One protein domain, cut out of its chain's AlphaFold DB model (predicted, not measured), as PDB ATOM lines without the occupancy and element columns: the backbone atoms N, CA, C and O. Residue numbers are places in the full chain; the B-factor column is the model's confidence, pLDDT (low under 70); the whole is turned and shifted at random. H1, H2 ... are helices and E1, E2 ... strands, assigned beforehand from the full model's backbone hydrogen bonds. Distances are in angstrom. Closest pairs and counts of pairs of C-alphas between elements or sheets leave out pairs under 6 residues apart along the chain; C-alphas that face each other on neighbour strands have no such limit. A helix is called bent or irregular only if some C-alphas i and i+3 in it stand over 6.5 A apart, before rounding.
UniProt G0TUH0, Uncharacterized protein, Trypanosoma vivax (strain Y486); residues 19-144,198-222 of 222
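What this domain is: This is residues 19 to 144 and 198 to 222 of the 222 residues of an uncharacterized protein of Trypanosoma vivax (strain Y486) (UniProt G0TUH0). A twisted sheet of five strands stands in the middle, with the helical hairpin H1 and H2 packed over one face; over the other face are the short helix H3 and the little two-stranded sheet E4 and E6, whose E4 packs on E3. The printed part has 151 residues, with four named helices and seven named strands in the order E1 H1 H2 E2 E3 H3 E4 H4 E5 E6 E7. The large sheet runs E1 E2 E7 E5 E3, all antiparallel. The class is mixed, helices and strands; the whole is compact, with a radius of gyration of the C-alphas of 15.0 A and spans of 45 by 37 by 27 A.

How they stand to each other: E1, residues 19 to 21, an edge strand, is antiparallel to E2, residues 65 to 74, with N 21 and O 71 within hydrogen-bond range at 2.8 A. E2 is antiparallel to E7, residues 207 to 220, with N 72 and O 214 at 2.8 A. E7 is antiparallel to E5, residues 133 to 142, with N 135 and O 215 at 2.9 A. E5 is antiparallel to the other edge strand, E3, residues 85 to 93, with N 91 and O 136 at 2.8 A. H1, residues 24 to 37, and H2, residues 42 to 52, are a helical hairpin on the same face; they touch at a shallow tilt of 25 degrees, opposite ways, the closest C-alphas being those of Lys 32 and Val 45, 6.9 A apart. H1 lies over E2, slantwise to the strands, at a height over the sheet of 7.8 A. H2 lies over E3, along the strands, at 8.6 A. H3, residues 98 to 104, is on the opposite face. E4, residues 111 to 114, is antiparallel to E6, residues 198 to 202, with N 113 and O 200 at 2.8 A; the closest C-alphas of E3 and E4, His 91 and Phe 113, are 4.9 A apart. H4, residues 117 to 120, is on the large sheet and only just touches H2, with 3 pairs of C-alphas within 8 A, the closest Gln 51 and Leu 117 at 6.4 A. Every O i to N i+4 pair is within hydrogen-bond range in H2 and H3, and 8 of 10 in H1; H4 is too short for such a pair.

Where its parts are: E1 begins at C-alpha 19, (101.079, 115.267, 177.265). H1 is 19.3 A long and irregular, C-alphas 26 and 29 being 7.4 A apart; H2 is 15.4 A long. E2 measures 24.5 A and bends by 68 degrees at residue 69; E3 measures 24.8 A and E5 26.8 A. E7, 33.2 A, bends by 68 degrees at residue 212 and ends at C-alpha 220, (107.879, 95.471, 160.729).

The domain as a whole: The C-alphas farthest apart, those of Glu 81 and Asn 222, are 45.7 A apart. Residues 145 to 197 are not printed, and C-alphas 144 and 198 are 21.1 A apart across the cut. The links H2 to E2 and H4 to E5 are long. The mean pLDDT of the printed part is 77.2; 40 residues are under 70, among them 56 to 65 and 121 to 131.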
ATOM      1  N   ARG A  19     101.691 115.123 178.580       90.56
ATOM      2  CA  ARG A  19     101.079 115.267 177.265       90.56
ATOM      3  C   ARG A  19     101.227 113.994 176.438       90.56
ATOM      4  O   ARG A  19     102.214 113.272 176.571       90.56
ATOM      5  N   VAL A  20     100.245 113.765 175.572       92.19
ATOM      6  CA  VAL A  20     100.237 112.696 174.571       92.19
ATOM      7  C   VAL A  20     100.326 113.326 173.182       92.19
ATOM      8  O   VAL A  20      99.728 114.376 172.935       92.19
ATOM      9  N   PHE A  21     101.092 112.697 172.302       92.62
ATOM     10  CA  PHE A  21     101.347 113.112 170.930       92.62
ATOM     11  C   PHE A  21     101.082 111.947 169.977       92.62
ATOM     12  O   PHE A  21     101.131 110.779 170.366       92.62
ATOM     13  N   ASP A  22     100.829 112.289 168.723       89.19
ATOM     14  CA  ASP A  22     100.640 111.364 167.606       89.19
ATOM     15  C   ASP A  22     101.963 110.886 166.987       89.19
ATOM     16  O   ASP A  22     101.982 109.920 166.235       89.19
ATOM     17  N   SER A  23     103.077 111.557 167.286       89.00
ATOM     18  CA  SER A  23     104.376 111.291 166.675       89.00
ATOM     19  C   SER A  23     105.540 111.719 167.571       89.00
ATOM     20  O   SER A  23     105.417 112.589 168.443       89.00
ATOM     21  N   VAL A  24     106.717 111.133 167.325       88.38
ATOM     22  CA  VAL A  24     107.962 111.504 168.020       88.38
ATOM     23  C   VAL A  24     108.353 112.945 167.694       88.38
ATOM     24  O   VAL A  24     108.709 113.694 168.607       88.38
ATOM     25  N   ASP A  25     108.227 113.362 166.430       90.19
ATOM     26  CA  ASP A  25     108.545 114.727 165.999       90.19
ATOM     27  C   ASP A  25     107.684 115.767 166.738       90.19
ATOM     28  O   ASP A  25     108.225 116.749 167.255       90.19
ATOM     29  N   ALA A  26     106.374 115.526 166.888       91.56
ATOM     30  CA  ALA A  26     105.486 116.417 167.639       91.56
ATOM     31  C   ALA A  26     105.827 116.482 169.140       91.56
ATOM     32  O   ALA A  26     105.678 117.532 169.770       91.56
ATOM     33  N   SER A  27     106.330 115.386 169.719       92.12
ATOM     34  CA  SER A  27     106.715 115.323 171.137       92.12
ATOM     35  C   SER A  27     108.028 116.049 171.462       92.12
ATOM     36  O   SER A  27     108.267 116.419 172.617       92.12
ATOM     37  N   ARG A  28     108.879 116.292 170.452       91.94
ATOM     38  CA  ARG A  28     110.290 116.681 170.608       91.94
ATOM     39  C   ARG A  28     110.507 117.871 171.536       91.94
ATOM     40  O   ARG A  28     111.349 117.803 172.428       91.94
ATOM     41  N   ALA A  29     109.767 118.961 171.336       91.44
ATOM     42  CA  ALA A  29     109.935 120.173 172.139       91.44
ATOM     43  C   ALA A  29     109.578 119.939 173.617       91.44
ATOM     44  O   ALA A  29     110.279 120.413 174.506       91.44
ATOM     45  N   THR A  30     108.523 119.160 173.873       92.00
ATOM     46  CA  THR A  30     108.084 118.853 175.243       92.00
ATOM     47  C   THR A  30     109.046 117.885 175.924       92.00
ATOM     48  O   THR A  30     109.384 118.085 177.086       92.00
ATOM     49  N   LEU A  31     109.550 116.880 175.198       90.69
ATOM     50  CA  LEU A  31     110.555 115.962 175.730       90.69
ATOM     51  C   LEU A  31     111.835 116.701 176.134       90.69
ATOM     52  O   LEU A  31     112.363 116.458 177.213       90.69
ATOM     53  N   LYS A  32     112.321 117.625 175.294       89.94
ATOM     54  CA  LYS A  32     113.504 118.438 175.609       89.94
ATOM     55  C   LYS A  32     113.335 119.235 176.895       89.94
ATOM     56  O   LYS A  32     114.202 119.151 177.756       89.94
ATOM     57  N   ASP A  33     112.223 119.958 177.028       88.12
ATOM     58  CA  ASP A  33     111.931 120.778 178.209       88.12
ATOM     59  C   ASP A  33     111.864 119.924 179.487       88.12
ATOM     60  O   ASP A  33     112.494 120.245 180.496       88.12
ATOM     61  N   VAL A  34     111.177 118.779 179.432       86.12
ATOM     62  CA  VAL A  34     111.118 117.821 180.549       86.12
ATOM     63  C   VAL A  34     112.511 117.312 180.922       86.12
ATOM     64  O   VAL A  34     112.867 117.292 182.103       86.12
ATOM     65  N   CYS A  35     113.299 116.890 179.937       85.62
ATOM     66  CA  CYS A  35     114.626 116.331 180.161       85.62
ATOM     67  C   CYS A  35     115.611 117.366 180.720       85.62
ATOM     68  O   CYS A  35     116.376 117.042 181.629       85.62
ATOM     69  N   GLU A  36     115.565 118.607 180.228       83.50
ATOM     70  CA  GLU A  36     116.394 119.714 180.715       83.50
ATOM     71  C   GLU A  36     116.092 120.019 182.188       83.50
ATOM     72  O   GLU A  36     117.001 120.029 183.022       83.50
ATOM     73  N   ARG A  37     114.807 120.133 182.551       79.19
ATOM     74  CA  ARG A  37     114.369 120.272 183.956       79.19
ATOM     75  C   ARG A  37     114.772 119.074 184.819       79.19
ATOM     76  O   ARG A  37     114.971 119.210 186.024       79.19
ATOM     77  N   GLY A  38     114.905 117.910 184.193       73.00
ATOM     78  CA  GLY A  38     115.361 116.655 184.780       73.00
ATOM     79  C   GLY A  38     116.857 116.516 185.031       73.00
ATOM     80  O   GLY A  38     117.283 115.497 185.592       73.00
ATOM     81  N   GLY A  39     117.656 117.482 184.575       77.12
ATOM     82  CA  GLY A  39     119.115 117.413 184.610       77.12
ATOM     83  C   GLY A  39     119.713 116.417 183.612       77.12
ATOM     84  O   GLY A  39     120.815 115.921 183.840       77.12
ATOM     85  N   ILE A  40     119.000 116.083 182.532       81.31
ATOM     86  CA  ILE A  40     119.511 115.229 181.454       81.31
ATOM     87  C   ILE A  40     120.170 116.114 180.396       81.31
ATOM     88  O   ILE A  40     119.590 117.100 179.946       81.31
ATOM     89  N   SER A  41     121.380 115.745 179.972       80.81
ATOM     90  CA  SER A  41     122.107 116.475 178.928       80.81
ATOM     91  C   SER A  41     121.345 116.473 177.601       80.81
ATOM     92  O   SER A  41     120.892 115.424 177.138       80.81
ATOM     93  N   HIS A  42     121.292 117.634 176.944       81.44
ATOM     94  CA  HIS A  42     120.672 117.804 175.627       81.44
ATOM     95  C   HIS A  42     121.192 116.786 174.596       81.44
ATOM     96  O   HIS A  42     120.411 116.241 173.820       81.44
ATOM     97  N   ASN A  43     122.490 116.462 174.628       82.56
ATOM     98  CA  ASN A  43     123.094 115.506 173.692       82.56
ATOM     99  C   ASN A  43     122.543 114.082 173.866       82.56
ATOM    100  O   ASN A  43     122.349 113.374 172.880       82.56
ATOM    101  N   CYS A  44     122.253 113.672 175.105       79.62
ATOM    102  CA  CYS A  44     121.664 112.362 175.387       79.62
ATOM    103  C   CYS A  44     120.238 112.270 174.832       79.62
ATOM    104  O   CYS A  44     119.876 111.271 174.214       79.62
ATOM    105  N   VAL A  45     119.449 113.333 175.012       83.56
ATOM    106  CA  VAL A  45     118.064 113.405 174.520       83.56
ATOM    107  C   VAL A  45     118.027 113.426 172.996       83.56
ATOM    108  O   VAL A  45     117.223 112.721 172.393       83.56
ATOM    109  N   GLU A  46     118.909 114.198 172.361       86.38
ATOM    110  CA  GLU A  46     119.005 114.242 170.901       86.38
ATOM    111  C   GLU A  46     119.381 112.888 170.310       86.38
ATOM    112  O   GLU A  46     118.726 112.447 169.373       86.38
ATOM    113  N   SER A  47     120.369 112.191 170.875       84.12
ATOM    114  CA  SER A  47     120.734 110.848 170.406       84.12
ATOM    115  C   SER A  47     119.549 109.877 170.481       84.12
ATOM    116  O   SER A  47     119.261 109.184 169.504       84.12
ATOM    117  N   ALA A  48     118.806 109.880 171.592       85.44
ATOM    118  CA  ALA A  48     117.612 109.052 171.749       85.44
ATOM    119  C   ALA A  48     116.506 109.419 170.740       85.44
ATOM    120  O   ALA A  48     115.894 108.540 170.134       85.44
ATOM    121  N   LEU A  49     116.279 110.716 170.501       87.19
ATOM    122  CA  LEU A  49     115.322 111.190 169.499       87.19
ATOM    123  C   LEU A  49     115.707 110.766 168.080       87.19
ATOM    124  O   LEU A  49     114.841 110.329 167.332       87.19
ATOM    125  N   GLN A  50     116.987 110.857 167.700       86.50
ATOM    126  CA  GLN A  50     117.436 110.411 166.375       86.50
ATOM    127  C   GLN A  50     117.195 108.910 166.175       86.50
ATOM    128  O   GLN A  50     116.812 108.502 165.081       86.50
ATOM    129  N   GLN A  51     117.370 108.098 167.222       84.69
ATOM    130  CA  GLN A  51     117.067 106.665 167.176       84.69
ATOM    131  C   GLN A  51     115.568 106.400 166.996       84.69
ATOM    132  O   GLN A  51     115.193 105.639 166.110       84.69
ATOM    133  N   LEU A  52     114.713 107.072 167.774       81.88
ATOM    134  CA  LEU A  52     113.252 106.959 167.659       81.88
ATOM    135  C   LEU A  52     112.714 107.444 166.303       81.88
ATOM    136  O   LEU A  52     111.702 106.942 165.831       81.88
ATOM    137  N   LEU A  53     113.387 108.411 165.677       82.81
ATOM    138  CA  LEU A  53     113.046 108.932 164.350       82.81
ATOM    139  C   LEU A  53     113.652 108.114 163.198       82.81
ATOM    140  O   LEU A  53     113.479 108.496 162.043       82.81
ATOM    141  N   GLY A  54     114.412 107.050 163.485       75.19
ATOM    142  CA  GLY A  54     115.099 106.249 162.465       75.19
ATOM    143  C   GLY A  54     116.200 107.005 161.706       75.19
ATOM    144  O   GLY A  54     116.597 106.595 160.620       75.19
ATOM    145  N   LYS A  55     116.700 108.118 162.257       71.25
ATOM    146  CA  LYS A  55     117.658 109.044 161.621       71.25
ATOM    147  C   LYS A  55     119.121 108.766 161.988       71.25
ATOM    148  O   LYS A  55     120.002 109.545 161.627       71.25
ATOM    149  N   THR A  56     119.420 107.681 162.704       61.59
ATOM    150  CA  THR A  56     120.813 107.275 162.946       61.59
ATOM    151  C   THR A  56     121.423 106.763 161.642       61.59
ATOM    152  O   THR A  56     120.884 105.852 161.028       61.59
ATOM    153  N   GLY A  57     122.506 107.401 161.195       49.38
ATOM    154  CA  GLY A  57     123.015 107.382 159.817       49.38
ATOM    155  C   GLY A  57     123.618 106.083 159.277       49.38
ATOM    156  O   GLY A  57     124.578 106.159 158.519       49.38
ATOM    157  N   GLU A  58     123.074 104.912 159.601       50.31
ATOM    158  CA  GLU A  58     123.447 103.670 158.918       50.31
ATOM    159  C   GLU A  58     122.297 103.236 158.015       50.31
ATOM    160  O   GLU A  58     121.242 102.768 158.449       50.31
ATOM    161  N   THR A  59     122.516 103.420 156.723       43.06
ATOM    162  CA  THR A  59     121.690 102.906 155.637       43.06
ATOM    163  C   THR A  59     121.872 101.393 155.528       43.06
ATOM    164  O   THR A  59     122.553 100.914 154.627       43.06
ATOM    165  N   ASN A  60     121.297 100.629 156.455       44.91
ATOM    166  CA  ASN A  60     121.107  99.192 156.271       44.91
ATOM    167  C   ASN A  60     119.654  98.950 155.858       44.91
ATOM    168  O   ASN A  60     118.729  99.297 156.587       44.91
ATOM    169  N   THR A  61     119.453  98.361 154.680       45.75
ATOM    170  CA  THR A  61     118.137  98.060 154.083       45.75
ATOM    171  C   THR A  61     117.299  97.083 154.909       45.75
ATOM    172  O   THR A  61     116.086  97.060 154.759       45.75
ATOM    173  N   ASN A  62     117.923  96.350 155.836       49.78
ATOM    174  CA  ASN A  62     117.245  95.448 156.772       49.78
ATOM    175  C   ASN A  62     116.906  96.128 158.103       49.78
ATOM    176  O   ASN A  62     116.676  95.448 159.105       49.78
ATOM    177  N   ARG A  63     116.937  97.469 158.156       56.22
ATOM    178  CA  ARG A  63     116.546  98.160 159.373       56.22
ATOM    179  C   ARG A  63     115.039  98.028 159.582       56.22
ATOM    180  O   ARG A  63     114.256  98.331 158.684       56.22
ATOM    181  N   PRO A  64     114.646  97.596 160.774       56.41
ATOM    182  CA  PRO A  64     113.255  97.450 161.132       56.41
ATOM    183  C   PRO A  64     112.573  98.814 161.184       56.41
ATOM    184  O   PRO A  64     113.129  99.783 161.707       56.41
ATOM    185  N   CYS A  65     111.372  98.886 160.617       63.78
ATOM    186  CA  CYS A  65     110.566 100.094 160.648       63.78
ATOM    187  C   CYS A  65     109.810 100.159 161.979       63.78
ATOM    188  O   CYS A  65     109.163  99.187 162.377       63.78
ATOM    189  N   ILE A  66     109.911 101.302 162.659       71.62
ATOM    190  CA  ILE A  66     109.196 101.584 163.903       71.62
ATOM    191  C   ILE A  66     108.022 102.492 163.551       71.62
ATOM    192  O   ILE A  66     108.209 103.679 163.283       71.62
ATOM    193  N   ASP A  67     106.818 101.929 163.549       75.50
ATOM    194  CA  ASP A  67     105.586 102.699 163.372       75.50
ATOM    195  C   ASP A  67     105.061 103.128 164.742       75.50
ATOM    196  O   ASP A  67     104.604 102.307 165.540       75.50
ATOM    197  N   VAL A  68     105.189 104.419 165.040       79.88
ATOM    198  CA  VAL A  68     104.818 104.995 166.333       79.88
ATOM    199  C   VAL A  68     103.336 105.347 166.323       79.88
ATOM    200  O   VAL A  68     102.901 106.208 165.564       79.88
ATOM    201  N   ARG A  69     102.560 104.714 167.207       79.44
ATOM    202  CA  ARG A  69     101.104 104.926 167.308       79.44
ATOM    203  C   ARG A  69     100.729 106.039 168.269       79.44
ATOM    204  O   ARG A  69      99.765 106.767 168.040       79.44
ATOM    205  N   CYS A  70     101.460 106.140 169.370       85.81
ATOM    206  CA  CYS A  70     101.268 107.168 170.375       85.81
ATOM    207  C   CYS A  70     102.597 107.462 171.066       85.81
ATOM    208  O   CYS A  70     103.444 106.578 171.207       85.81
ATOM    209  N   VAL A  71     102.774 108.702 171.510       89.38
ATOM    210  CA  VAL A  71     103.922 109.109 172.320       89.38
ATOM    211  C   VAL A  71     103.424 109.828 173.559       89.38
ATOM    212  O   VAL A  71     102.849 110.910 173.484       89.38
ATOM    213  N   CYS A  72     103.678 109.245 174.718       90.75
ATOM    214  CA  CYS A  72     103.367 109.817 176.019       90.75
ATOM    215  C   CYS A  72     104.640 110.415 176.616       90.75
ATOM    216  O   CYS A  72     105.614 109.692 176.811       90.75
ATOM    217  N   VAL A  73     104.639 111.712 176.931       91.25
ATOM    218  CA  VAL A  73     105.752 112.387 177.620       91.25
ATOM    219  C   VAL A  73     105.374 112.637 179.073       91.25
ATOM    220  O   VAL A  73     104.282 113.132 179.363       91.25
ATOM    221  N   TYR A  74     106.281 112.320 179.989       89.44
ATOM    222  CA  TYR A  74     106.038 112.319 181.430       89.44
ATOM    223  C   TYR A  74     106.893 113.371 182.122       89.44
ATOM    224  O   TYR A  74     108.039 113.585 181.754       89.44
ATOM    225  N   SER A  75     106.359 114.023 183.152       82.75
ATOM    226  CA  SER A  75     107.156 114.920 183.988       82.75
ATOM    227  C   SER A  75     108.095 114.120 184.872       82.75
ATOM    228  O   SER A  75     107.709 113.100 185.447       82.75
ATOM    229  N   LEU A  76     109.287 114.659 185.080       75.56
ATOM    230  CA  LEU A  76     110.184 114.178 186.114       75.56
ATOM    231  C   LEU A  76     109.861 114.837 187.457       75.56
ATOM    232  O   LEU A  76     109.533 116.027 187.490       75.56
ATOM    233  N   PRO A  77     109.988 114.108 188.579       69.00
ATOM    234  CA  PRO A  77     110.041 114.763 189.874       69.00
ATOM    235  C   PRO A  77     111.253 115.703 189.904       69.00
ATOM    236  O   PRO A  77     112.322 115.369 189.391       69.00
ATOM    237  N   VAL A  78     111.085 116.882 190.510       60.41
ATOM    238  CA  VAL A  78     112.204 117.806 190.733       60.41
ATOM    239  C   VAL A  78     113.279 117.052 191.529       60.41
ATOM    240  O   VAL A  78     112.943 116.506 192.588       60.41
ATOM    241  N   PRO A  79     114.536 116.980 191.047       57.09
ATOM    242  CA  PRO A  79     115.587 116.249 191.741       57.09
ATOM    243  C   PRO A  79     115.726 116.777 193.171       57.09
ATOM    244  O   PRO A  79     115.972 117.967 193.373       57.09
ATOM    245  N   ARG A  80     115.538 115.909 194.172       54.97
ATOM    246  CA  ARG A  80     115.707 116.294 195.587       54.97
ATOM    247  C   ARG A  80     117.173 116.559 195.926       54.97
ATOM    248  O   ARG A  80     117.466 117.373 196.792       54.97
ATOM    249  N   GLU A  81     118.074 115.909 195.198       57.44
ATOM    250  CA  GLU A  81     119.521 116.061 195.280       57.44
ATOM    251  C   GLU A  81     120.104 116.072 193.860       57.44
ATOM    252  O   GLU A  81     119.484 115.573 192.913       57.44
ATOM    253  N   ARG A  82     121.306 116.635 193.683       56.34
ATOM    254  CA  ARG A  82     122.042 116.498 192.418       56.34
ATOM    255  C   ARG A  82     122.467 115.037 192.270       56.34
ATOM    256  O   ARG A  82     123.498 114.640 192.805       56.34
ATOM    257  N   ALA A  83     121.676 114.244 191.551       58.50
ATOM    258  CA  ALA A  83     122.100 112.919 191.116       58.50
ATOM    259  C   ALA A  83     123.448 113.041 190.387       58.50
ATOM    260  O   ALA A  83     123.587 113.840 189.459       58.50
ATOM    261  N   VAL A  84     124.447 112.284 190.842       64.06
ATOM    262  CA  VAL A  84     125.840 112.435 190.390       64.06
ATOM    263  C   VAL A  84     126.042 111.827 189.000       64.06
ATOM    264  O   VAL A  84     126.836 112.335 188.213       64.06
ATOM    265  N   HIS A  85     125.270 110.789 188.665       78.81
ATOM    266  CA  HIS A  85     125.298 110.149 187.353       78.81
ATOM    267  C   HIS A  85     123.879 109.882 186.855       78.81
ATOM    268  O   HIS A  85     123.167 109.034 187.393       78.81
ATOM    269  N   VAL A  86     123.476 110.620 185.820       84.38
ATOM    270  CA  VAL A  86     122.168 110.497 185.168       84.38
ATOM    271  C   VAL A  86     122.367 109.954 183.760       84.38
ATOM    272  O   VAL A  86     123.190 110.467 183.001       84.38
ATOM    273  N   MET A  87     121.604 108.924 183.418       87.88
ATOM    274  CA  MET A  87     121.628 108.259 182.120       87.88
ATOM    275  C   MET A  87     120.244 108.327 181.473       87.88
ATOM    276  O   MET A  87     119.229 108.336 182.170       87.88
ATOM    277  N   SER A  88     120.213 108.361 180.140       89.44
ATOM    278  CA  SER A  88     118.995 108.244 179.336       89.44
ATOM    279  C   SER A  88     119.067 106.928 178.576       89.44
ATOM    280  O   SER A  88     119.901 106.798 177.681       89.44
ATOM    281  N   LEU A  89     118.252 105.951 178.961       91.38
ATOM    282  CA  LEU A  89     118.325 104.585 178.442       91.38
ATOM    283  C   LEU A  89     116.953 104.094 177.993       91.38
ATOM    284  O   LEU A  89     115.935 104.451 178.582       91.38
ATOM    285  N   PHE A  90     116.935 103.261 176.964       91.00
ATOM    286  CA  PHE A  90     115.738 102.609 176.463       91.00
ATOM    287  C   PHE A  90     115.442 101.322 177.229       91.00
ATOM    288  O   PHE A  90     116.353 100.598 177.627       91.00
ATOM    289  N   HIS A  91     114.160 101.021 177.374       88.88
ATOM    290  CA  HIS A  91     113.626  99.768 177.884       88.88
ATOM    291  C   HIS A  91     112.452  99.346 176.996       88.88
ATOM    292  O   HIS A  91     111.544 100.147 176.762       88.88
ATOM    293  N   GLY A  92     112.486  98.124 176.469       86.12
ATOM    294  CA  GLY A  92     111.456  97.591 175.581       86.12
ATOM    295  C   GLY A  92     110.730  96.403 176.200       86.12
ATOM    296  O   GLY A  92     111.358  95.453 176.662       86.12
ATOM    297  N   THR A  93     109.401  96.423 176.149       80.00
ATOM    298  CA  THR A  93     108.540  95.326 176.615       80.00
ATOM    299  C   THR A  93     107.454  95.034 175.586       80.00
ATOM    300  O   THR A  93     107.222  95.811 174.657       80.00
ATOM    301  N   LYS A  94     106.746  93.911 175.745       74.75
ATOM    302  CA  LYS A  94     105.607  93.606 174.872       74.75
ATOM    303  C   LYS A  94     104.431  94.556 175.104       74.75
ATOM    304  O   LYS A  94     103.861  95.024 174.134       74.75
ATOM    305  N   ARG A  95     104.053  94.866 176.352       68.94
ATOM    306  CA  ARG A  95     102.932  95.793 176.660       68.94
ATOM    307  C   ARG A  95     103.018  96.482 178.021       68.94
ATOM    308  O   ARG A  95     102.292  97.448 178.248       68.94
ATOM    309  N   GLN A  96     103.849  95.971 178.924       75.94
ATOM    310  CA  GLN A  96     103.919  96.459 180.295       75.94
ATOM    311  C   GLN A  96     104.661  97.787 180.348       75.94
ATOM    312  O   GLN A  96     105.619  98.020 179.607       75.94
ATOM    313  N   SER A  97     104.190  98.694 181.191       77.00
ATOM    314  CA  SER A  97     104.955  99.899 181.482       77.00
ATOM    315  C   SER A  97     106.149  99.554 182.384       77.00
ATOM    316  O   SER A  97     106.110  98.582 183.138       77.00
ATOM    317  N   VAL A  98     107.210 100.367 182.353       79.69
ATOM    318  CA  VAL A  98     108.376 100.185 183.242       79.69
ATOM    319  C   VAL A  98     107.942 100.134 184.707       79.69
ATOM    320  O   VAL A  98     108.491  99.395 185.512       79.69
ATOM    321  N   GLU A  99     106.922 100.903 185.068       77.12
ATOM    322  CA  GLU A  99     106.359 100.948 186.414       77.12
ATOM    323  C   GLU A  99     105.655  99.656 186.813       77.12
ATOM    324  O   GLU A  99     105.664  99.290 187.989       77.12
ATOM    325  N   GLU A 100     104.994  98.996 185.864       78.50
ATOM    326  CA  GLU A 100     104.395  97.682 186.072       78.50
ATOM    327  C   GLU A 100     105.482  96.622 186.243       78.50
ATOM    328  O   GLU A 100     105.351  95.776 187.129       78.50
ATOM    329  N   ASP A 101     106.580  96.725 185.495       76.56
ATOM    330  CA  ASP A 101     107.729  95.826 185.611       76.56
ATOM    331  C   ASP A 101     108.456  96.004 186.950       76.56
ATOM    332  O   ASP A 101     108.659  95.024 187.666       76.56
ATOM    333  N   VAL A 102     108.729  97.248 187.372       75.38
ATOM    334  CA  VAL A 102     109.300  97.550 188.701       75.38
ATOM    335  C   VAL A 102     108.421  96.988 189.826       75.38
ATOM    336  O   VAL A 102     108.935  96.501 190.829       75.38
ATOM    337  N   LYS A 103     107.089  97.055 189.695       72.62
ATOM    338  CA  LYS A 103     106.155  96.543 190.719       72.62
ATOM    339  C   LYS A 103     106.032  95.024 190.713       72.62
ATOM    340  O   LYS A 103     105.792  94.441 191.768       72.62
ATOM    341  N   SER A 104     106.110  94.411 189.536       69.06
ATOM    342  CA  SER A 104     106.007  92.958 189.369       69.06
ATOM    343  C   SER A 104     107.276  92.246 189.830       69.06
ATOM    344  O   SER A 104     107.220  91.066 190.170       69.06
ATOM    345  N   ASP A 105     108.393  92.970 189.911       64.19
ATOM    346  CA  ASP A 105     109.687  92.480 190.373       64.19
ATOM    347  C   ASP A 105     109.786  92.276 191.905       64.19
ATOM    348  O   ASP A 105     110.780  92.593 192.555       64.19
ATOM    349  N   GLY A 106     108.755  91.686 192.517       50.62
ATOM    350  CA  GLY A 106     108.729  91.349 193.949       50.62
ATOM    351  C   GLY A 106     109.844  90.397 194.422       50.62
ATOM    352  O   GLY A 106     109.964  90.172 195.625       50.62
ATOM    353  N   ASP A 107     110.656  89.876 193.495       53.00
ATOM    354  CA  ASP A 107     111.789  88.971 193.723       53.00
ATOM    355  C   ASP A 107     113.165  89.672 193.649       53.00
ATOM    356  O   ASP A 107     114.189  89.018 193.865       53.00
ATOM    357  N   GLY A 108     113.229  90.973 193.339       56.06
ATOM    358  CA  GLY A 108     114.487  91.723 193.230       56.06
ATOM    359  C   GLY A 108     115.324  91.388 191.985       56.06
ATOM    360  O   GLY A 108     116.549  91.517 192.011       56.06
ATOM    361  N   ARG A 109     114.701  90.932 190.898       63.81
ATOM    362  CA  ARG A 109     115.343  90.697 189.600       63.81
ATOM    363  C   ARG A 109     115.410  92.016 188.832       63.81
ATOM    364  O   ARG A 109     114.453  92.444 188.209       63.81
ATOM    365  N   GLY A 110     116.597  92.617 188.808       78.00
ATOM    366  CA  GLY A 110     116.835  93.899 188.140       78.00
ATOM    367  C   GLY A 110     116.237  94.057 186.728       78.00
ATOM    368  O   GLY A 110     115.964  93.086 186.020       78.00
ATOM    369  N   LEU A 111     116.097  95.303 186.283       85.38
ATOM    370  CA  LEU A 111     115.555  95.634 184.966       85.38
ATOM    371  C   LEU A 111     116.653  95.855 183.930       85.38
ATOM    372  O   LEU A 111     117.713  96.411 184.230       85.38
ATOM    373  N   PHE A 112     116.370  95.429 182.700       87.75
ATOM    374  CA  PHE A 112     117.256  95.607 181.555       87.75
ATOM    375  C   PHE A 112     116.987  96.930 180.846       87.75
ATOM    376  O   PHE A 112     115.839  97.302 180.605       87.75
ATOM    377  N   PHE A 113     118.060  97.618 180.484       90.88
ATOM    378  CA  PHE A 113     118.051  98.862 179.737       90.88
ATOM    379  C   PHE A 113     119.158  98.841 178.688       90.88
ATOM    380  O   PHE A 113     120.149  98.130 178.834       90.88
ATOM    381  N   SER A 114     119.038  99.666 177.657       90.38
ATOM    382  CA  SER A 114     120.060  99.790 176.620       90.38
ATOM    383  C   SER A 114     120.254 101.239 176.185       90.38
ATOM    384  O   SER A 114     119.320 102.043 176.190       90.38
ATOM    385  N   SER A 115     121.477 101.594 175.792       88.50
ATOM    386  CA  SER A 115     121.769 102.874 175.125       88.50
ATOM    387  C   SER A 115     121.238 102.937 173.685       88.50
ATOM    388  O   SER A 115     121.118 104.024 173.114       88.50
ATOM    389  N   SER A 116     120.904 101.779 173.115       86.19
ATOM    390  CA  SER A 116     120.354 101.609 171.773       86.19
ATOM    391  C   SER A 116     118.910 101.125 171.827       86.19
ATOM    392  O   SER A 116     118.608 100.128 172.490       86.19
ATOM    393  N   LEU A 117     118.034 101.792 171.079       82.38
ATOM    394  CA  LEU A 117     116.638 101.416 170.884       82.38
ATOM    395  C   LEU A 117     116.506  99.994 170.326       82.38
ATOM    396  O   LEU A 117     115.688  99.216 170.809       82.38
ATOM    397  N   LEU A 118     117.349  99.634 169.355       77.56
ATOM    398  CA  LEU A 118     117.313  98.315 168.717       77.56
ATOM    399  C   LEU A 118     117.649  97.195 169.703       77.56
ATOM    400  O   LEU A 118     117.000  96.155 169.689       77.56
ATOM    401  N   ALA A 119     118.623  97.425 170.586       78.38
ATOM    402  CA  ALA A 119     119.014  96.451 171.604       78.38
ATOM    403  C   ALA A 119     118.115  96.477 172.856       78.38
ATOM    404  O   ALA A 119     118.163  95.545 173.651       78.38
ATOM    405  N   ALA A 120     117.307  97.528 173.051       78.75
ATOM    406  CA  ALA A 120     116.329  97.603 174.142       78.75
ATOM    407  C   ALA A 120     115.052  96.810 173.864       78.75
ATOM    408  O   ALA A 120     114.360  96.418 174.803       78.75
ATOM    409  N   LEU A 121     114.704  96.626 172.592       69.38
ATOM    410  CA  LEU A 121     113.563  95.812 172.201       69.38
ATOM    411  C   LEU A 121     113.801  94.356 172.617       69.38
ATOM    412  O   LEU A 121     114.945  93.902 172.600       69.38
ATOM    413  N   PRO A 122     112.748  93.623 173.020       60.34
ATOM    414  CA  PRO A 122     112.883  92.336 173.690       60.34
ATOM    415  C   PRO A 122     113.800  91.388 172.913       60.34
ATOM    416  O   PRO A 122     113.451  90.910 171.832       60.34
ATOM    417  N   TYR A 123     114.979  91.149 173.500       51.03
ATOM    418  CA  TYR A 123     116.113  90.384 172.985       51.03
ATOM    419  C   TYR A 123     115.705  89.218 172.071       51.03
ATOM    420  O   TYR A 123     115.421  88.109 172.528       51.03
ATOM    421  N   GLY A 124     115.691  89.468 170.760       45.28
ATOM    422  CA  GLY A 124     115.635  88.425 169.735       45.28
ATOM    423  C   GLY A 124     114.367  87.564 169.694       45.28
ATOM    424  O   GLY A 124     114.402  86.497 169.086       45.28
ATOM    425  N   ARG A 125     113.250  87.976 170.309       48.81
ATOM    426  CA  ARG A 125     111.949  87.283 170.164       48.81
ATOM    427  C   ARG A 125     110.852  88.217 169.684       48.81
ATOM    428  O   ARG A 125     109.746  88.230 170.223       48.81
ATOM    429  N   LEU A 126     111.176  88.990 168.656       55.31
ATOM    430  CA  LEU A 126     110.169  89.666 167.860       55.31
ATOM    431  C   LEU A 126     109.504  88.591 167.006       55.31
ATOM    432  O   LEU A 126     110.125  88.023 166.112       55.31
ATOM    433  N   THR A 127     108.286  88.221 167.382       54.91
ATOM    434  CA  THR A 127     107.531  87.199 166.656       54.91
ATOM    435  C   THR A 127     106.751  87.912 165.560       54.91
ATOM    436  O   THR A 127     106.013  88.852 165.859       54.91
ATOM    437  N   GLU A 128     106.938  87.510 164.301       52.00
ATOM    438  CA  GLU A 128     106.116  88.009 163.193       52.00
ATOM    439  C   GLU A 128     104.630  87.799 163.532       52.00
ATOM    440  O   GLU A 128     104.221  86.698 163.904       52.00
ATOM    441  N   GLY A 129     103.834  88.871 163.463       56.09
ATOM    442  CA  GLY A 129     102.413  88.867 163.835       56.09
ATOM    443  C   GLY A 129     102.094  89.343 165.260       56.09
ATOM    444  O   GLY A 129     100.922  89.383 165.629       56.09
ATOM    445  N   GLU A 130     103.089  89.723 166.071       61.66
ATOM    446  CA  GLU A 130     102.836  90.514 167.282       61.66
ATOM    447  C   GLU A 130     102.799  92.008 166.943       61.66
ATOM    448  O   GLU A 130     103.813  92.614 166.604       61.66
ATOM    449  N   ASP A 131     101.608  92.596 167.051       65.31
ATOM    450  CA  ASP A 131     101.330  93.905 166.457       65.31
ATOM    451  C   ASP A 131     101.875  95.105 167.232       65.31
ATOM    452  O   ASP A 131     101.846  96.197 166.689       65.31
ATOM    453  N   MET A 132     102.315  94.969 168.490       76.62
ATOM    454  CA  MET A 132     102.623  96.143 169.315       76.62
ATOM    455  C   MET A 132     103.597  95.830 170.451       76.62
ATOM    456  O   MET A 132     103.367  94.897 171.224       76.62
ATOM    457  N   TYR A 133     104.621  96.669 170.574       80.81
ATOM    458  CA  TYR A 133     105.593  96.723 171.662       80.81
ATOM    459  C   TYR A 133     105.544  98.093 172.326       80.81
ATOM    460  O   TYR A 133     105.173  99.086 171.699       80.81
ATOM    461  N   ARG A 134     105.967  98.167 173.585       85.19
ATOM    462  CA  ARG A 134     106.159  99.436 174.280       85.19
ATOM    463  C   ARG A 134     107.640  99.714 174.436       85.19
ATOM    464  O   ARG A 134     108.368  98.937 175.050       85.19
ATOM    465  N   VAL A 135     108.069 100.848 173.902       87.62
ATOM    466  CA  VAL A 135     109.414 101.383 174.095       87.62
ATOM    467  C   VAL A 135     109.332 102.543 175.063       87.62
ATOM    468  O   VAL A 135     108.604 103.507 174.837       87.62
ATOM    469  N   THR A 136     110.138 102.481 176.112       90.00
ATOM    470  CA  THR A 136     110.218 103.526 177.125       90.00
ATOM    471  C   THR A 136     111.625 104.101 177.162       90.00
ATOM    472  O   THR A 136     112.597 103.369 177.322       90.00
ATOM    473  N   LEU A 137     111.745 105.418 177.016       91.38
ATOM    474  CA  LEU A 137     112.961 106.153 177.331       91.38
ATOM    475  C   LEU A 137     112.914 106.549 178.805       91.38
ATOM    476  O   LEU A 137     112.004 107.257 179.243       91.38
ATOM    477  N   CYS A 138     113.920 106.123 179.553       89.88
ATOM    478  CA  CYS A 138     113.995 106.281 180.993       89.88
ATOM    479  C   CYS A 138     115.184 107.144 181.392       89.88
ATOM    480  O   CYS A 138     116.298 106.988 180.887       89.88
ATOM    481  N   ARG A 139     114.961 108.001 182.385       88.56
ATOM    482  CA  ARG A 139     116.015 108.557 183.223       88.56
ATOM    483  C   ARG A 139     116.402 107.501 184.245       88.56
ATOM    484  O   ARG A 139     115.567 107.135 185.069       88.56
ATOM    485  N   VAL A 140     117.658 107.076 184.230       88.75
ATOM    486  CA  VAL A 140     118.239 106.233 185.281       88.75
ATOM    487  C   VAL A 140     119.257 107.068 186.045       88.75
ATOM    488  O   VAL A 140     120.288 107.460 185.496       88.75
ATOM    489  N   ALA A 141     118.950 107.389 187.299       86.94
ATOM    490  CA  ALA A 141     119.844 108.117 188.187       86.94
ATOM    491  C   ALA A 141     120.492 107.162 189.190       86.94
ATOM    492  O   ALA A 141     119.825 106.433 189.925       86.94
ATOM    493  N   ARG A 142     121.822 107.176 189.200       86.94
ATOM    494  CA  ARG A 142     122.663 106.307 190.022       86.94
ATOM    495  C   ARG A 142     123.154 107.060 191.258       86.94
ATOM    496  O   ARG A 142     123.382 108.274 191.213       86.94
ATOM    497  N   LYS A 143     123.314 106.336 192.367       80.56
ATOM    498  CA  LYS A 143     123.773 106.900 193.647       80.56
ATOM    499  C   LYS A 143     125.242 107.322 193.558       80.56
ATOM    500  O   LYS A 143     126.038 106.724 192.840       80.56
ATOM    501  N   ALA A 144     125.624 108.350 194.311       78.62
ATOM    502  CA  ALA A 144     127.022 108.762 194.393       78.62
ATOM    503  C   ALA A 144     127.901 107.602 194.901       78.62
ATOM    504  O   ALA A 144     127.548 106.934 195.871       78.62
ATOM    505  N   THR A 198     125.221  99.355 174.398       87.69
ATOM    506  CA  THR A 198     125.555  98.991 175.775       87.69
ATOM    507  C   THR A 198     124.286  98.562 176.479       87.69
ATOM    508  O   THR A 198     123.318  99.323 176.528       87.69
ATOM    509  N   SER A 199     124.306  97.346 177.012       89.00
ATOM    510  CA  SER A 199     123.233  96.762 177.804       89.00
ATOM    511  C   SER A 199     123.533  96.958 179.285       89.00
ATOM    512  O   SER A 199     124.667  96.776 179.732       89.00
ATOM    513  N   TYR A 200     122.516  97.327 180.050       91.38
ATOM    514  CA  TYR A 200     122.597  97.564 181.483       91.38
ATOM    515  C   TYR A 200     121.524  96.752 182.191       91.38
ATOM    516  O   TYR A 200     120.359  96.797 181.809       91.38
ATOM    517  N   HIS A 201     121.897  96.060 183.260       89.62
ATOM    518  CA  HIS A 201     120.969  95.347 184.131       89.62
ATOM    519  C   HIS A 201     121.043  95.946 185.532       89.62
ATOM    520  O   HIS A 201     122.018  95.727 186.249       89.62
ATOM    521  N   PHE A 202     120.054  96.754 185.909       88.44
ATOM    522  CA  PHE A 202     120.066  97.509 187.165       88.44
ATOM    523  C   PHE A 202     119.202  96.866 188.236       88.44
ATOM    524  O   PHE A 202     118.046  96.531 187.990       88.44
ATOM    525  N   HIS A 203     119.712  96.820 189.465       84.69
ATOM    526  CA  HIS A 203     118.879  96.519 190.626       84.69
ATOM    527  C   HIS A 203     117.991  97.724 190.939       84.69
ATOM    528  O   HIS A 203     118.501  98.786 191.308       84.69
ATOM    529  N   VAL A 204     116.672  97.562 190.834       80.69
ATOM    530  CA  VAL A 204     115.705  98.668 190.963       80.69
ATOM    531  C   VAL A 204     115.760  99.376 192.324       80.69
ATOM    532  O   VAL A 204     115.543 100.576 192.390       80.69
ATOM    533  N   ASP A 205     116.177  98.693 193.396       78.81
ATOM    534  CA  ASP A 205     116.356  99.298 194.732       78.81
ATOM    535  C   ASP A 205     117.592 100.214 194.852       78.81
ATOM    536  O   ASP A 205     117.809 100.910 195.858       78.81
ATOM    537  N   ARG A 206     118.482 100.173 193.856       80.44
ATOM    538  CA  ARG A 206     119.777 100.866 193.879       80.44
ATOM    539  C   ARG A 206     119.827 102.073 192.952       80.44
ATOM    540  O   ARG A 206     120.714 102.907 193.141       80.44
ATOM    541  N   VAL A 207     118.875 102.197 192.033       84.38
ATOM    542  CA  VAL A 207     118.778 103.294 191.066       84.38
ATOM    543  C   VAL A 207     117.397 103.936 191.105       84.38
ATOM    544  O   VAL A 207     116.403 103.290 191.408       84.38
ATOM    545  N   GLU A 208     117.328 105.219 190.770       83.81
ATOM    546  CA  GLU A 208     116.052 105.894 190.540       83.81
ATOM    547  C   GLU A 208     115.716 105.818 189.052       83.81
ATOM    548  O   GLU A 208     116.487 106.290 188.211       83.81
ATOM    549  N   ILE A 209     114.568 105.227 188.727       85.19
ATOM    550  CA  ILE A 209     114.095 105.065 187.352       85.19
ATOM    551  C   ILE A 209     112.855 105.932 187.163       85.19
ATOM    552  O   ILE A 209     111.893 105.847 187.929       85.19
ATOM    553  N   HIS A 210     112.871 106.759 186.122       85.69
ATOM    554  CA  HIS A 210     111.714 107.554 185.732       85.69
ATOM    555  C   HIS A 210     111.492 107.484 184.233       85.69
ATOM    556  O   HIS A 210     112.406 107.743 183.452       85.69
ATOM    557  N   THR A 211     110.252 107.233 183.842       88.50
ATOM    558  CA  THR A 211     109.823 107.361 182.457       88.50
ATOM    559  C   THR A 211     109.898 108.821 182.010       88.50
ATOM    560  O   THR A 211     109.413 109.718 182.697       88.50
ATOM    561  N   LEU A 212     110.523 109.056 180.858       89.38
ATOM    562  CA  LEU A 212     110.564 110.346 180.157       89.38
ATOM    563  C   LEU A 212     109.570 110.346 179.008       89.38
ATOM    564  O   LEU A 212     108.789 111.281 178.828       89.38
ATOM    565  N   LEU A 213     109.615 109.265 178.236       91.56
ATOM    566  CA  LEU A 213     108.808 109.036 177.057       91.56
ATOM    567  C   LEU A 213     108.436 107.562 177.013       91.56
ATOM    568  O   LEU A 213     109.294 106.711 177.211       91.56
ATOM    569  N   SER A 214     107.179 107.271 176.712       90.50
ATOM    570  CA  SER A 214     106.723 105.933 176.346       90.50
ATOM    571  C   SER A 214     106.056 106.016 174.987       90.50
ATOM    572  O   SER A 214     105.220 106.893 174.772       90.50
ATOM    573  N   ALA A 215     106.409 105.107 174.091       87.94
ATOM    574  CA  ALA A 215     105.812 104.990 172.777       87.94
ATOM    575  C   ALA A 215     105.327 103.563 172.550       87.94
ATOM    576  O   ALA A 215     106.066 102.605 172.789       87.94
ATOM    577  N   ASP A 216     104.091 103.443 172.076       85.06
ATOM    578  CA  ASP A 216     103.599 102.189 171.520       85.06
ATOM    579  C   ASP A 216     104.049 102.125 170.062       85.06
ATOM    580  O   ASP A 216     103.816 103.058 169.282       85.06
ATOM    581  N   VAL A 217     104.744 101.045 169.724       78.50
ATOM    582  CA  VAL A 217     105.395 100.870 168.433       78.50
ATOM    583  C   VAL A 217     105.017  99.544 167.810       78.50
ATOM    584  O   VAL A 217     104.994  98.512 168.483       78.50
ATOM    585  N   ASN A 218     104.789  99.561 166.505       76.00
ATOM    586  CA  ASN A 218     104.710  98.341 165.724       76.00
ATOM    587  C   ASN A 218     106.064  98.109 165.064       76.00
ATOM    588  O   ASN A 218     106.726  99.050 164.616       76.00
ATOM    589  N   TRP A 219     106.470  96.846 165.022       68.06
ATOM    590  CA  TRP A 219     107.710  96.433 164.393       68.06
ATOM    591  C   TRP A 219     107.411  95.682 163.111       68.06
ATOM    592  O   TRP A 219     106.725  94.659 163.134       68.06
ATOM    593  N   HIS A 220     107.978  96.154 162.008       63.00
ATOM    594  CA  HIS A 220     107.879  95.471 160.729       63.00
ATOM    595  C   HIS A 220     109.272  95.326 160.114       63.00
ATOM    596  O   HIS A 220     110.067  96.271 160.105       63.00
ATOM    597  N   VAL A 221     109.570  94.119 159.634       59.66
ATOM    598  CA  VAL A 221     110.746  93.849 158.803       59.66
ATOM    599  C   VAL A 221     110.373  94.260 157.378       59.66
ATOM    600  O   VAL A 221     109.307  93.866 156.902       59.66
ATOM    601  N   ASN A 222     111.196  95.106 156.753       55.84
ATOM    602  CA  ASN A 222     111.024  95.495 155.348       55.84
ATOM    603  C   ASN A 222     111.340  94.337 154.399       55.84
ATOM    604  O   ASN A 222     112.264  93.556 154.724       55.84
TER     605      ASN A 222